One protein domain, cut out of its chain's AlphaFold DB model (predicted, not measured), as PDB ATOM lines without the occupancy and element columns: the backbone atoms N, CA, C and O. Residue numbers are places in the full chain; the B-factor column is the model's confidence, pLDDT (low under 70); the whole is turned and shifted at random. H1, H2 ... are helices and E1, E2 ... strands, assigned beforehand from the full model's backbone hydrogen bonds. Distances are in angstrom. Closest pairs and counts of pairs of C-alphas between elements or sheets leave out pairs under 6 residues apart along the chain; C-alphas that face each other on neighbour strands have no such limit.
ATOM      1  N   VAL A   5      80.053  21.434 -20.529       93.81
ATOM      2  CA  VAL A   5      80.708  22.433 -21.383       93.81
ATOM      3  C   VAL A   5      80.168  23.829 -21.079       93.81
ATOM      4  O   VAL A   5      78.970  24.088 -21.181       93.81
ATOM      5  N   PHE A   6      81.067  24.747 -20.745       93.88
ATOM      6  CA  PHE A   6      80.796  26.176 -20.652       93.88
ATOM      7  C   PHE A   6      81.262  26.844 -21.936       93.88
ATOM      8  O   PHE A   6      82.435  26.741 -22.278       93.88
ATOM      9  N   VAL A   7      80.370  27.551 -22.624       94.50
ATOM     10  CA  VAL A   7      80.704  28.202 -23.893       94.50
ATOM     11  C   VAL A   7      80.641  29.719 -23.738       94.50
ATOM     12  O   VAL A   7      79.578  30.273 -23.456       94.50
ATOM     13  N   GLU A   8      81.768  30.405 -23.925       93.44
ATOM     14  CA  GLU A   8      81.789  31.860 -24.097       93.44
ATOM     15  C   GLU A   8      81.504  32.194 -25.566       93.44
ATOM     16  O   GLU A   8      82.260  31.819 -26.459       93.44
ATOM     17  N   VAL A   9      80.417  32.920 -25.827       93.56
ATOM     18  CA  VAL A   9      80.066  33.359 -27.183       93.56
ATOM     19  C   VAL A   9      80.571  34.780 -27.413       93.56
ATOM     20  O   VAL A   9      80.327  35.686 -26.612       93.56
ATOM     21  N   ARG A  10      81.266  34.985 -28.529       91.12
ATOM     22  CA  ARG A  10      81.776  36.275 -28.996       91.12
ATOM     23  C   ARG A  10      81.282  36.551 -30.406       91.12
ATOM     24  O   ARG A  10      81.112  35.635 -31.197       91.12
ATOM     25  N   SER A  11      81.113  37.823 -30.741       89.12
ATOM     26  CA  SER A  11      80.834  38.267 -32.106       89.12
ATOM     27  C   SER A  11      81.786  39.386 -32.484       89.12
ATOM     28  O   SER A  11      82.018  40.290 -31.678       89.12
ATOM     29  N   THR A  12      82.306  39.360 -33.704       86.19
ATOM     30  CA  THR A  12      83.098  40.464 -34.236       86.19
ATOM     31  C   THR A  12      82.922  40.613 -35.741       86.19
ATOM     32  O   THR A  12      82.756  39.636 -36.470       86.19
ATOM     33  N   ALA A  13      82.967  41.865 -36.190       80.62
ATOM     34  CA  ALA A  13      83.080  42.214 -37.599       80.62
ATOM     35  C   ALA A  13      84.536  42.441 -38.035       80.62
ATOM     36  O   ALA A  13      84.813  42.547 -39.225       80.62
ATOM     37  N   SER A  14      85.477  42.517 -37.085       68.88
ATOM     38  CA  SER A  14      86.907  42.604 -37.380       68.88
ATOM     39  C   SER A  14      87.487  41.219 -37.674       68.88
ATOM     40  O   SER A  14      87.066  40.227 -37.094       68.88
ATOM     41  N   GLY A  15      88.498  41.121 -38.536       68.69
ATOM     42  CA  GLY A  15      89.162  39.846 -38.850       68.69
ATOM     43  C   GLY A  15      90.084  39.297 -37.749       68.69
ATOM     44  O   GLY A  15      90.961  38.501 -38.053       68.69
ATOM     45  N   GLU A  16      89.971  39.746 -36.494       76.38
ATOM     46  CA  GLU A  16      90.904  39.351 -35.430       76.38
ATOM     47  C   GLU A  16      90.465  38.041 -34.754       76.38
ATOM     48  O   GLU A  16      89.699  38.042 -33.790       76.38
ATOM     49  N   LEU A  17      90.962  36.910 -35.268       78.69
ATOM     50  CA  LEU A  17      90.487  35.566 -34.901       78.69
ATOM     51  C   LEU A  17      91.120  34.982 -33.629       78.69
ATOM     52  O   LEU A  17      90.540  34.106 -32.997       78.69
ATOM     53  N   ILE A  18      92.290  35.468 -33.210       74.62
ATOM     54  CA  ILE A  18      93.007  34.911 -32.046       74.62
ATOM     55  C   ILE A  18      92.465  35.452 -30.725       74.62
ATOM     56  O   ILE A  18      92.340  34.715 -29.749       74.62
ATOM     57  N   ARG A  19      92.148  36.751 -30.656       78.00
ATOM     58  CA  ARG A  19      91.678  37.373 -29.406       78.00
ATOM     59  C   ARG A  19      90.454  36.677 -28.806       78.00
ATOM     60  O   ARG A  19      90.406  36.563 -27.584       78.00
ATOM     61  N   PRO A  20      89.486  36.202 -29.606       79.31
ATOM     62  CA  PRO A  20      88.394  35.376 -29.110       79.31
ATOM     63  C   PRO A  20      88.872  34.079 -28.450       79.31
ATOM     64  O   PRO A  20      88.456  33.810 -27.326       79.31
ATOM     65  N   ALA A  21      89.799  33.335 -29.063       75.88
ATOM     66  CA  ALA A  21      90.375  32.126 -28.463       75.88
ATOM     67  C   ALA A  21      91.074  32.416 -27.121       75.88
ATOM     68  O   ALA A  21      90.988  31.633 -26.184       75.88
ATOM     69  N   LEU A  22      91.700  33.590 -26.997       79.06
ATOM     70  CA  LEU A  22      92.357  34.058 -25.769       79.06
ATOM     71  C   LEU A  22      91.420  34.808 -24.809       79.06
ATOM     72  O   LEU A  22      91.875  35.387 -23.821       79.06
ATOM     73  N   SER A  23      90.117  34.852 -25.096       85.56
ATOM     74  CA  SER A  23      89.190  35.707 -24.353       85.56
ATOM     75  C   SER A  23      88.889  35.198 -22.945       85.56
ATOM     76  O   SER A  23      88.448  35.997 -22.113       85.56
ATOM     77  N   ILE A  24      89.162  33.920 -22.662       86.62
ATOM     78  CA  ILE A  24      89.105  33.320 -21.327       86.62
ATOM     79  C   ILE A  24      90.437  33.590 -20.607       86.62
ATOM     80  O   ILE A  24      91.341  32.760 -20.551       86.62
ATOM     81  N   ASP A  25      90.566  34.800 -20.064       88.94
ATOM     82  CA  ASP A  25      91.732  35.207 -19.276       88.94
ATOM     83  C   ASP A  25      91.788  34.542 -17.881       88.94
ATOM     84  O   ASP A  25      90.826  33.933 -17.409       88.94
ATOM     85  N   ALA A  26      92.897  34.726 -17.158       87.81
ATOM     86  CA  ALA A  26      93.105  34.155 -15.822       87.81
ATOM     87  C   ALA A  26      92.055  34.586 -14.773       87.81
ATOM     88  O   ALA A  26      91.787  33.884 -13.790       87.81
ATOM     89  N   LYS A  27      91.431  35.761 -14.935       90.88
ATOM     90  CA  LYS A  27      90.354  36.210 -14.043       90.88
ATOM     91  C   LYS A  27      89.066  35.444 -14.345       90.88
ATOM     92  O   LYS A  27      88.393  35.006 -13.407       90.88
ATOM     93  N   LYS A  28      88.736  35.250 -15.621       91.62
ATOM     94  CA  LYS A  28      87.598  34.437 -16.056       91.62
ATOM     95  C   LYS A  28      87.786  32.972 -15.711       91.62
ATOM     96  O   LYS A  28      86.857  32.405 -15.152       91.62
ATOM     97  N   GLN A  29      88.971  32.403 -15.923       91.12
ATOM     98  CA  GLN A  29      89.292  31.028 -15.534       91.12
ATOM     99  C   GLN A  29      88.951  30.772 -14.066       91.12
ATOM    100  O   GLN A  29      88.154  29.891 -13.760       91.12
ATOM    101  N   ARG A  30      89.439  31.611 -13.142       92.12
ATOM    102  CA  ARG A  30      89.125  31.466 -11.708       92.12
ATOM    103  C   ARG A  30      87.625  31.513 -11.413       92.12
ATOM    104  O   ARG A  30      87.139  30.765 -10.567       92.12
ATOM    105  N   ARG A  31      86.880  32.395 -12.085       93.94
ATOM    106  CA  ARG A  31      85.421  32.502 -11.920       93.94
ATOM    107  C   ARG A  31      84.700  31.271 -12.474       93.94
ATOM    108  O   ARG A  31      83.814  30.738 -11.813       93.94
ATOM    109  N   LEU A  32      85.078  30.845 -13.672       93.50
ATOM    110  CA  LEU A  32      84.489  29.729 -14.398       93.50
ATOM    111  C   LEU A  32      84.786  28.388 -13.717       93.50
ATOM    112  O   LEU A  32      83.881  27.572 -13.571       93.50
ATOM    113  N   TRP A  33      85.992  28.212 -13.180       92.44
ATOM    114  CA  TRP A  33      86.361  27.064 -12.353       92.44
ATOM    115  C   TRP A  33      85.450  26.922 -11.131       92.44
ATOM    116  O   TRP A  33      84.857  25.871 -10.900       92.44
ATOM    117  N   ARG A  34      85.269  28.008 -10.369       94.88
ATOM    118  CA  ARG A  34      84.391  28.015  -9.186       94.88
ATOM    119  C   ARG A  34      82.937  27.721  -9.555       94.88
ATOM    120  O   ARG A  34      82.255  27.002  -8.826       94.88
ATOM    121  N   LEU A  35      82.471  28.254 -10.685       95.19
ATOM    122  CA  LEU A  35      81.137  27.969 -11.213       95.19
ATOM    123  C   LEU A  35      80.982  26.487 -11.586       95.19
ATOM    124  O   LEU A  35      79.978  25.878 -11.221       95.19
ATOM    125  N   ALA A  36      81.976  25.904 -12.256       94.19
ATOM    126  CA  ALA A  36      81.986  24.491 -12.617       94.19
ATOM    127  C   ALA A  36      81.922  23.592 -11.382       94.19
ATOM    128  O   ALA A  36      81.045  22.733 -11.300       94.19
ATOM    129  N   GLN A  37      82.762  23.850 -10.375       93.62
ATOM    130  CA  GLN A  37      82.737  23.112  -9.108       93.62
ATOM    131  C   GLN A  37      81.367  23.188  -8.419       93.62
ATOM    132  O   GLN A  37      80.852  22.179  -7.931       93.62
ATOM    133  N   TYR A  38      80.754  24.376  -8.396       95.50
ATOM    134  CA  TYR A  38      79.420  24.564  -7.833       95.50
ATOM    135  C   TYR A  38      78.357  23.758  -8.588       95.50
ATOM    136  O   TYR A  38      77.570  23.057  -7.953       95.50
ATOM    137  N   LEU A  39      78.336  23.830  -9.923       94.69
ATOM    138  CA  LEU A  39      77.342  23.130 -10.741       94.69
ATOM    139  C   LEU A  39      77.495  21.611 -10.653       94.69
ATOM    140  O   LEU A  39      76.500  20.925 -10.437       94.69
ATOM    141  N   ILE A  40      78.724  21.097 -10.716       93.81
ATOM    142  CA  ILE A  40      79.019  19.669 -10.546       93.81
ATOM    143  C   ILE A  40      78.469  19.156  -9.210       93.81
ATOM    144  O   ILE A  40      77.759  18.150  -9.168       93.81
ATOM    145  N   LYS A  41      78.739  19.876  -8.111       93.62
ATOM    146  CA  LYS A  41      78.249  19.503  -6.778       93.62
ATOM    147  C   LYS A  41      76.727  19.604  -6.676       93.62
ATOM    148  O   LYS A  41      76.089  18.699  -6.146       93.62
ATOM    149  N   LYS A  42      76.141  20.697  -7.172       95.44
ATOM    150  CA  LYS A  42      74.697  20.964  -7.093       95.44
ATOM    151  C   LYS A  42      73.874  19.935  -7.861       95.44
ATOM    152  O   LYS A  42      72.833  19.509  -7.370       95.44
ATOM    153  N   HIS A  43      74.337  19.552  -9.046       94.50
ATOM    154  CA  HIS A  43      73.644  18.612  -9.921       94.50
ATOM    155  C   HIS A  43      74.052  17.154  -9.687       94.50
ATOM    156  O   HIS A  43      73.587  16.290 -10.419       94.50
ATOM    157  N   GLN A  44      74.876  16.877  -8.664       92.44
ATOM    158  CA  GLN A  44      75.316  15.523  -8.307       92.44
ATOM    159  C   GLN A  44      75.923  14.800  -9.518       92.44
ATOM    160  O   GLN A  44      75.552  13.674  -9.831       92.44
ATOM    161  N   LEU A  45      76.857  15.473 -10.199       90.56
ATOM    162  CA  LEU A  45      77.560  14.966 -11.380       90.56
ATOM    163  C   LEU A  45      78.988  14.521 -11.006       90.56
ATOM    164  O   LEU A  45      79.955  15.143 -11.454       90.56
ATOM    165  N   PRO A  46      79.171  13.508 -10.133       83.44
ATOM    166  CA  PRO A  46      80.498  13.127  -9.667       83.44
ATOM    167  C   PRO A  46      81.379  12.736 -10.853       83.44
ATOM    168  O   PRO A  46      80.940  12.051 -11.773       83.44
ATOM    169  N   CYS A  47      82.632  13.188 -10.819       85.69
ATOM    170  CA  CYS A  47      83.629  12.905 -11.852       85.69
ATOM    171  C   CYS A  47      83.268  13.404 -13.267       85.69
ATOM    172  O   CYS A  47      83.925  13.003 -14.224       85.69
ATOM    173  N   CYS A  48      82.266  14.278 -13.423       92.38
ATOM    174  CA  CYS A  48      81.966  14.900 -14.711       92.38
ATOM    175  C   CYS A  48      83.064  15.923 -15.063       92.38
ATOM    176  O   CYS A  48      83.248  16.888 -14.309       92.38
ATOM    177  N   PRO A  49      83.813  15.737 -16.168       92.06
ATOM    178  CA  PRO A  49      84.789  16.722 -16.608       92.06
ATOM    179  C   PRO A  49      84.089  18.029 -16.994       92.06
ATOM    180  O   PRO A  49      83.013  18.024 -17.598       92.06
ATOM    181  N   ALA A  50      84.723  19.154 -16.666       92.50
ATOM    182  CA  ALA A  50      84.302  20.471 -17.121       92.50
ATOM    183  C   ALA A  50      85.215  20.941 -18.255       92.50
ATOM    184  O   ALA A  50      86.438  20.895 -18.120       92.50
ATOM    185  N   ARG A  51      84.615  21.422 -19.344       92.94
ATOM    186  CA  ARG A  51      85.314  22.006 -20.491       92.94
ATOM    187  C   ARG A  51      84.876  23.449 -20.695       92.94
ATOM    188  O   ARG A  51      83.716  23.784 -20.458       92.94
ATOM    189  N   PHE A  52      85.794  24.294 -21.145       92.75
ATOM    190  CA  PHE A  52      85.524  25.694 -21.445       92.75
ATOM    191  C   PHE A  52      85.858  25.958 -22.904       92.75
ATOM    192  O   PHE A  52      87.013  25.846 -23.301       92.75
ATOM    193  N   ASP A  53      84.845  26.308 -23.680       93.88
ATOM    194  CA  ASP A  53      84.950  26.550 -25.111       93.88
ATOM    195  C   ASP A  53      84.669  28.023 -25.412       93.88
ATOM    196  O   ASP A  53      83.961  28.708 -24.666       93.88
ATOM    197  N   VAL A  54      85.169  28.500 -26.548       94.00
ATOM    198  CA  VAL A  54      84.754  29.781 -27.128       94.00
ATOM    199  C   VAL A  54      84.068  29.525 -28.467       94.00
ATOM    200  O   VAL A  54      84.564  28.759 -29.287       94.00
ATOM    201  N   LEU A  55      82.945  30.194 -28.713       94.31
ATOM    202  CA  LEU A  55      82.326  30.296 -30.035       94.31
ATOM    203  C   LEU A  55      82.446  31.733 -30.533       94.31
ATOM    204  O   LEU A  55      81.942  32.653 -29.892       94.31
ATOM    205  N   LEU A  56      83.076  31.931 -31.685       93.12
ATOM    206  CA  LEU A  56      83.147  33.216 -32.364       93.12
ATOM    207  C   LEU A  56      82.206  33.254 -33.564       93.12
ATOM    208  O   LEU A  56      82.277  32.405 -34.445       93.12
ATOM    209  N   LEU A  57      81.387  34.296 -33.626       92.19
ATOM    210  CA  LEU A  57      80.633  34.702 -34.799       92.19
ATOM    211  C   LEU A  57      81.439  35.767 -35.540       92.19
ATOM    212  O   LEU A  57      81.636  36.870 -35.026       92.19
ATOM    213  N   LEU A  58      81.899  35.439 -36.740       90.62
ATOM    214  CA  LEU A  58      82.680  36.321 -37.594       90.62
ATOM    215  C   LEU A  58      81.881  36.682 -38.847       90.62
ATOM    216  O   LEU A  58      81.654  35.848 -39.727       90.62
ATOM    217  N   THR A  59      81.509  37.953 -38.968       87.19
ATOM    218  CA  THR A  59      80.974  38.508 -40.217       87.19
ATOM    219  C   THR A  59      82.143  38.918 -41.109       87.19
ATOM    220  O   THR A  59      82.648  40.033 -41.005       87.19
ATOM    221  N   SER A  60      82.609  38.001 -41.959       79.62
ATOM    222  CA  SER A  60      83.724  38.236 -42.885       79.62
ATOM    223  C   SER A  60      83.442  37.623 -44.253       79.62
ATOM    224  O   SER A  60      82.854  36.545 -44.359       79.62
ATOM    225  N   ALA A  61      83.899  38.301 -45.309       71.25
ATOM    226  CA  ALA A  61      83.880  37.763 -46.667       71.25
ATOM    227  C   ALA A  61      84.917  36.640 -46.857       71.25
ATOM    228  O   ALA A  61      84.702  35.729 -47.661       71.25
ATOM    229  N   THR A  62      86.019  36.686 -46.105       79.69
ATOM    230  CA  THR A  62      87.144  35.751 -46.217       79.69
ATOM    231  C   THR A  62      86.921  34.517 -45.347       79.69
ATOM    232  O   THR A  62      86.392  34.625 -44.239       79.69
ATOM    233  N   SER A  63      87.332  33.344 -45.841       83.06
ATOM    234  CA  SER A  63      87.315  32.110 -45.047       83.06
ATOM    235  C   SER A  63      88.341  32.192 -43.908       83.06
ATOM    236  O   SER A  63      89.505  32.489 -44.189       83.06
ATOM    237  N   PRO A  64      87.952  31.927 -42.648       83.44
ATOM    238  CA  PRO A  64      88.881  31.938 -41.522       83.44
ATOM    239  C   PRO A  64      89.865  30.762 -41.545       83.44
ATOM    240  O   PRO A  64      90.949  30.889 -40.998       83.44
ATOM    241  N   GLU A  65      89.534  29.652 -42.210       81.56
ATOM    242  CA  GLU A  65      90.324  28.403 -42.231       81.56
ATOM    243  C   GLU A  65      91.768  28.571 -42.733       81.56
ATOM    244  O   GLU A  65      92.617  27.723 -42.478       81.56
ATOM    245  N   LEU A  66      92.050  29.658 -43.454       79.25
ATOM    246  CA  LEU A  66      93.373  29.958 -43.998       79.25
ATOM    247  C   LEU A  66      94.266  30.752 -43.031       79.25
ATOM    248  O   LEU A  66      95.415  31.021 -43.379       79.25
ATOM    249  N   ASP A  67      93.771  31.163 -41.857       83.06
ATOM    250  CA  ASP A  67      94.588  31.885 -40.877       83.06
ATOM    251  C   ASP A  67      95.511  30.900 -40.129       83.06
ATOM    252  O   ASP A  67      95.035  30.102 -39.315       83.06
ATOM    253  N   PRO A  68      96.841  30.961 -40.350       80.25
ATOM    254  CA  PRO A  68      97.790  30.025 -39.750       80.25
ATOM    255  C   PRO A  68      97.905  30.168 -38.228       80.25
ATOM    256  O   PRO A  68      98.578  29.363 -37.590       80.25
ATOM    257  N   LYS A  69      97.308  31.207 -37.635       81.19
ATOM    258  CA  LYS A  69      97.381  31.475 -36.196       81.19
ATOM    259  C   LYS A  69      96.212  30.880 -35.409       81.19
ATOM    260  O   LYS A  69      96.142  31.064 -34.193       81.19
ATOM    261  N   LEU A  70      95.276  30.213 -36.080       81.94
ATOM    262  CA  LEU A  70      94.164  29.542 -35.420       81.94
ATOM    263  C   LEU A  70      94.640  28.286 -34.674       81.94
ATOM    264  O   LEU A  70      95.503  27.564 -35.174       81.94
ATOM    265  N   PRO A  71      94.066  27.984 -33.495       82.62
ATOM    266  CA  PRO A  71      94.319  26.719 -32.816       82.62
ATOM    267  C   PRO A  71      93.984  25.520 -33.720       82.62
ATOM    268  O   PRO A  71      92.955  25.549 -34.402       82.62
ATOM    269  N   PRO A  72      94.791  24.444 -33.708       81.00
ATOM    270  CA  PRO A  72      94.651  23.318 -34.639       81.00
ATOM    271  C   PRO A  72      93.357  22.516 -34.452       81.00
ATOM    272  O   PRO A  72      92.919  21.829 -35.368       81.00
ATOM    273  N   ASN A  73      92.737  22.598 -33.274       87.44
ATOM    274  CA  ASN A  73      91.468  21.952 -32.944       87.44
ATOM    275  C   ASN A  73      90.245  22.849 -33.214       87.44
ATOM    276  O   ASN A  73      89.137  22.493 -32.816       87.44
ATOM    277  N   SER A  74      90.426  24.004 -33.865       90.12
ATOM    278  CA  SER A  74      89.315  24.900 -34.185       90.12
ATOM    279  C   SER A  74      88.398  24.275 -35.235       90.12
ATOM    280  O   SER A  74      88.868  23.771 -36.255       90.12
ATOM    281  N   ALA A  75      87.087  24.342 -35.011       92.00
ATOM    282  CA  ALA A  75      86.088  23.907 -35.982       92.00
ATOM    283  C   ALA A  75      85.372  25.109 -36.602       92.00
ATOM    284  O   ALA A  75      85.137  26.119 -35.938       92.00
ATOM    285  N   PHE A  76      84.999  24.987 -37.875       91.94
ATOM    286  CA  PHE A  76      84.408  26.071 -38.655       91.94
ATOM    287  C   PHE A  76      83.065  25.638 -39.221       91.94
ATOM    288  O   PHE A  76      82.914  24.532 -39.738       91.94
ATOM    289  N   GLN A  77      82.087  26.532 -39.154       92.56
ATOM    290  CA  GLN A  77      80.806  26.336 -39.808       92.56
ATOM    291  C   GLN A  77      80.350  27.639 -40.445       92.56
ATOM    292  O   GLN A  77      80.286  28.683 -39.802       92.56
ATOM    293  N   LYS A  78      79.983  27.577 -41.722       92.12
ATOM    294  CA  LYS A  78      79.349  28.701 -42.400       92.12
ATOM    295  C   LYS A  78      77.847  28.648 -42.172       92.12
ATOM    296  O   LYS A  78      77.212  27.643 -42.487       92.12
ATOM    297  N   VAL A  79      77.279  29.731 -41.661       91.75
ATOM    298  CA  VAL A  79      75.839  29.869 -41.434       91.75
ATOM    299  C   VAL A  79      75.312  31.138 -42.091       91.75
ATOM    300  O   VAL A  79      76.071  32.035 -42.462       91.75
ATOM    301  N   THR A  80      73.997  31.189 -42.266       91.00
ATOM    302  CA  THR A  80      73.296  32.399 -42.697       91.00
ATOM    303  C   THR A  80      72.501  32.915 -41.507       91.00
ATOM    304  O   THR A  80      71.791  32.135 -40.873       91.00
ATOM    305  N   ASP A  81      72.667  34.190 -41.161       85.69
ATOM    306  CA  ASP A  81      71.884  34.809 -40.093       85.69
ATOM    307  C   ASP A  81      70.416  35.027 -40.537       85.69
ATOM    308  O   ASP A  81      70.096  34.892 -41.723       85.69
ATOM    309  N   PRO A  82      69.492  35.377 -39.621       89.25
ATOM    310  CA  PRO A  82      68.093  35.636 -39.979       89.25
ATOM    311  C   PRO A  82      67.881  36.787 -40.977       89.25
ATOM    312  O   PRO A  82      66.798  36.908 -41.540       89.25
ATOM    313  N   GLN A  83      68.886  37.643 -41.178       86.56
ATOM    314  CA  GLN A  83      68.860  38.771 -42.110       86.56
ATOM    315  C   GLN A  83      69.428  38.396 -43.491       86.56
ATOM    316  O   GLN A  83      69.394  39.210 -44.410       86.56
ATOM    317  N   GLY A  84      69.916  37.163 -43.665       87.31
ATOM    318  CA  GLY A  84      70.488  36.674 -44.916       87.31
ATOM    319  C   GLY A  84      72.000  36.888 -45.047       87.31
ATOM    320  O   GLY A  84      72.572  36.557 -46.089       87.31
ATOM    321  N   HIS A  85      72.678  37.413 -44.024       86.44
ATOM    322  CA  HIS A  85      74.123  37.614 -44.072       86.44
ATOM    323  C   HIS A  85      74.875  36.311 -43.811       86.44
ATOM    324  O   HIS A  85      74.499  35.492 -42.972       86.44
ATOM    325  N   ARG A  86      75.994  36.136 -44.515       88.38
ATOM    326  CA  ARG A  86      76.903  35.007 -44.300       88.38
ATOM    327  C   ARG A  86      77.776  35.280 -43.081       88.38
ATOM    328  O   ARG A  86      78.496  36.276 -43.048       88.38
ATOM    329  N   VAL A  87      77.747  34.359 -42.129       90.69
ATOM    330  CA  VAL A  87      78.521  34.418 -40.888       90.69
ATOM    331  C   VAL A  87      79.321  33.132 -40.745       90.69
ATOM    332  O   VAL A  87      78.841  32.043 -41.061       90.69
ATOM    333  N   TRP A  88      80.549  33.253 -40.265       91.88
ATOM    334  CA  TRP A  88      81.350  32.113 -39.846       91.88
ATOM    335  C   TRP A  88      81.180  31.893 -38.349       91.88
ATOM    336  O   TRP A  88      81.377  32.811 -37.559       91.88
ATOM    337  N   LEU A  89      80.828  30.672 -37.966       93.56
ATOM    338  CA  LEU A  89      80.970  30.176 -36.608       93.56
ATOM    339  C   LEU A  89      82.336  29.513 -36.499       93.56
ATOM    340  O   LEU A  89      82.650  28.615 -37.279       93.56
ATOM    341  N   ILE A  90      83.132  29.958 -35.539       93.06
ATOM    342  CA  ILE A  90      84.424  29.366 -35.215       93.06
ATOM    343  C   ILE A  90      84.352  28.865 -33.783       93.06
ATOM    344  O   ILE A  90      84.119  29.640 -32.857       93.06
ATOM    345  N   HIS A  91      84.521  27.565 -33.600       94.31
ATOM    346  CA  HIS A  91      84.556  26.919 -32.299       94.31
ATOM    347  C   HIS A  91      86.001  26.676 -31.899       94.31
ATOM    348  O   HIS A  91      86.734  26.010 -32.621       94.31
ATOM    349  N   TYR A  92      86.382  27.204 -30.741       92.56
ATOM    350  CA  TYR A  92      87.649  26.945 -30.074       92.56
ATOM    351  C   TYR A  92      87.371  26.010 -28.890       92.56
ATOM    352  O   TYR A  92      86.938  26.487 -27.831       92.56
ATOM    353  N   PRO A  93      87.531  24.689 -29.062       91.81
ATOM    354  CA  PRO A  93      87.389  23.753 -27.962       91.81
ATOM    355  C   PRO A  93      88.581  23.856 -27.017       91.81
ATOM    356  O   PRO A  93      89.695  24.165 -27.443       91.81
TER     357      PRO A  93
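AT A GLANCE: This is residues 5 to 93 of the 100 residues of an uncharacterized protein of bacterium HR36 (UniProt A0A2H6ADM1). Look first for a strongly twisted sheet of four strands, in which E1 and E2 run side by side and the hairpin of E3 and E4 joins beside the later part of E2. The long helix H2 packs at the other end of the sheet, by the start of E2, and the short H1 sits over E2. The printed part has 89 residues, in the order E1 H1 H2 E2 E3 E4, of the class mixed, helices and strands. The sheet's order is E1 E2 E4 E3, mixed; the whole is loose, with a radius of gyration of the C-alphas of 15.3 A, and spans 44 by 28 by 20 A.

IN THESE COORDINATES: Find C-alpha 50 at (84.302, 20.471, -17.121); from there E2, residues 50 to 58, runs 25.9 A. E1, residues 5 to 12, begins at C-alpha 5 (80.708, 22.433, -21.383) and covers 22.3 A. E4 is residues 86 to 92, 19.6 A, ending at (87.649, 26.945, -30.074), and E3 is residues 75 to 80, 16.8 A. H2, residues 26 to 42, measures 24.3 A; H1, residues 18 to 21, measures 5.2 A.

HOW THE PARTS SIT: E1 and E2 are parallel at 18 degrees, with N 8 and O 53 2.9 A apart. With H1 and H2 between them they form a strand-helix-strand unit, two parallel neighbour strands joined through helices, its crossover right-handed. E2 and E4 are antiparallel, with N 56 and O 90 2.8 A apart. E3 and E4 form a hairpin, with N 77 and O 89 2.9 A apart. H2 is on the sheet, in two layers, a helix on one face of a sheet; its closest C-alphas to E2 are Ala 36 and Ala 50, 6.5 A. H1 is on the sheet at a height of 8.2 A, only just over E2, with 3 of its 4 C-alphas falling on that strand. Every O i to N i+4 pair in H2 is within hydrogen-bond range; H1 is too short for one.

THE WHOLE: The C-alphas farthest apart, those of Gln 44 and Ala 61, are 45.2 A apart. The printed part has no cut, and the long link, residues 59 to 74, runs from E2 to E3. Confidence is under 70 at residues 14 to 15.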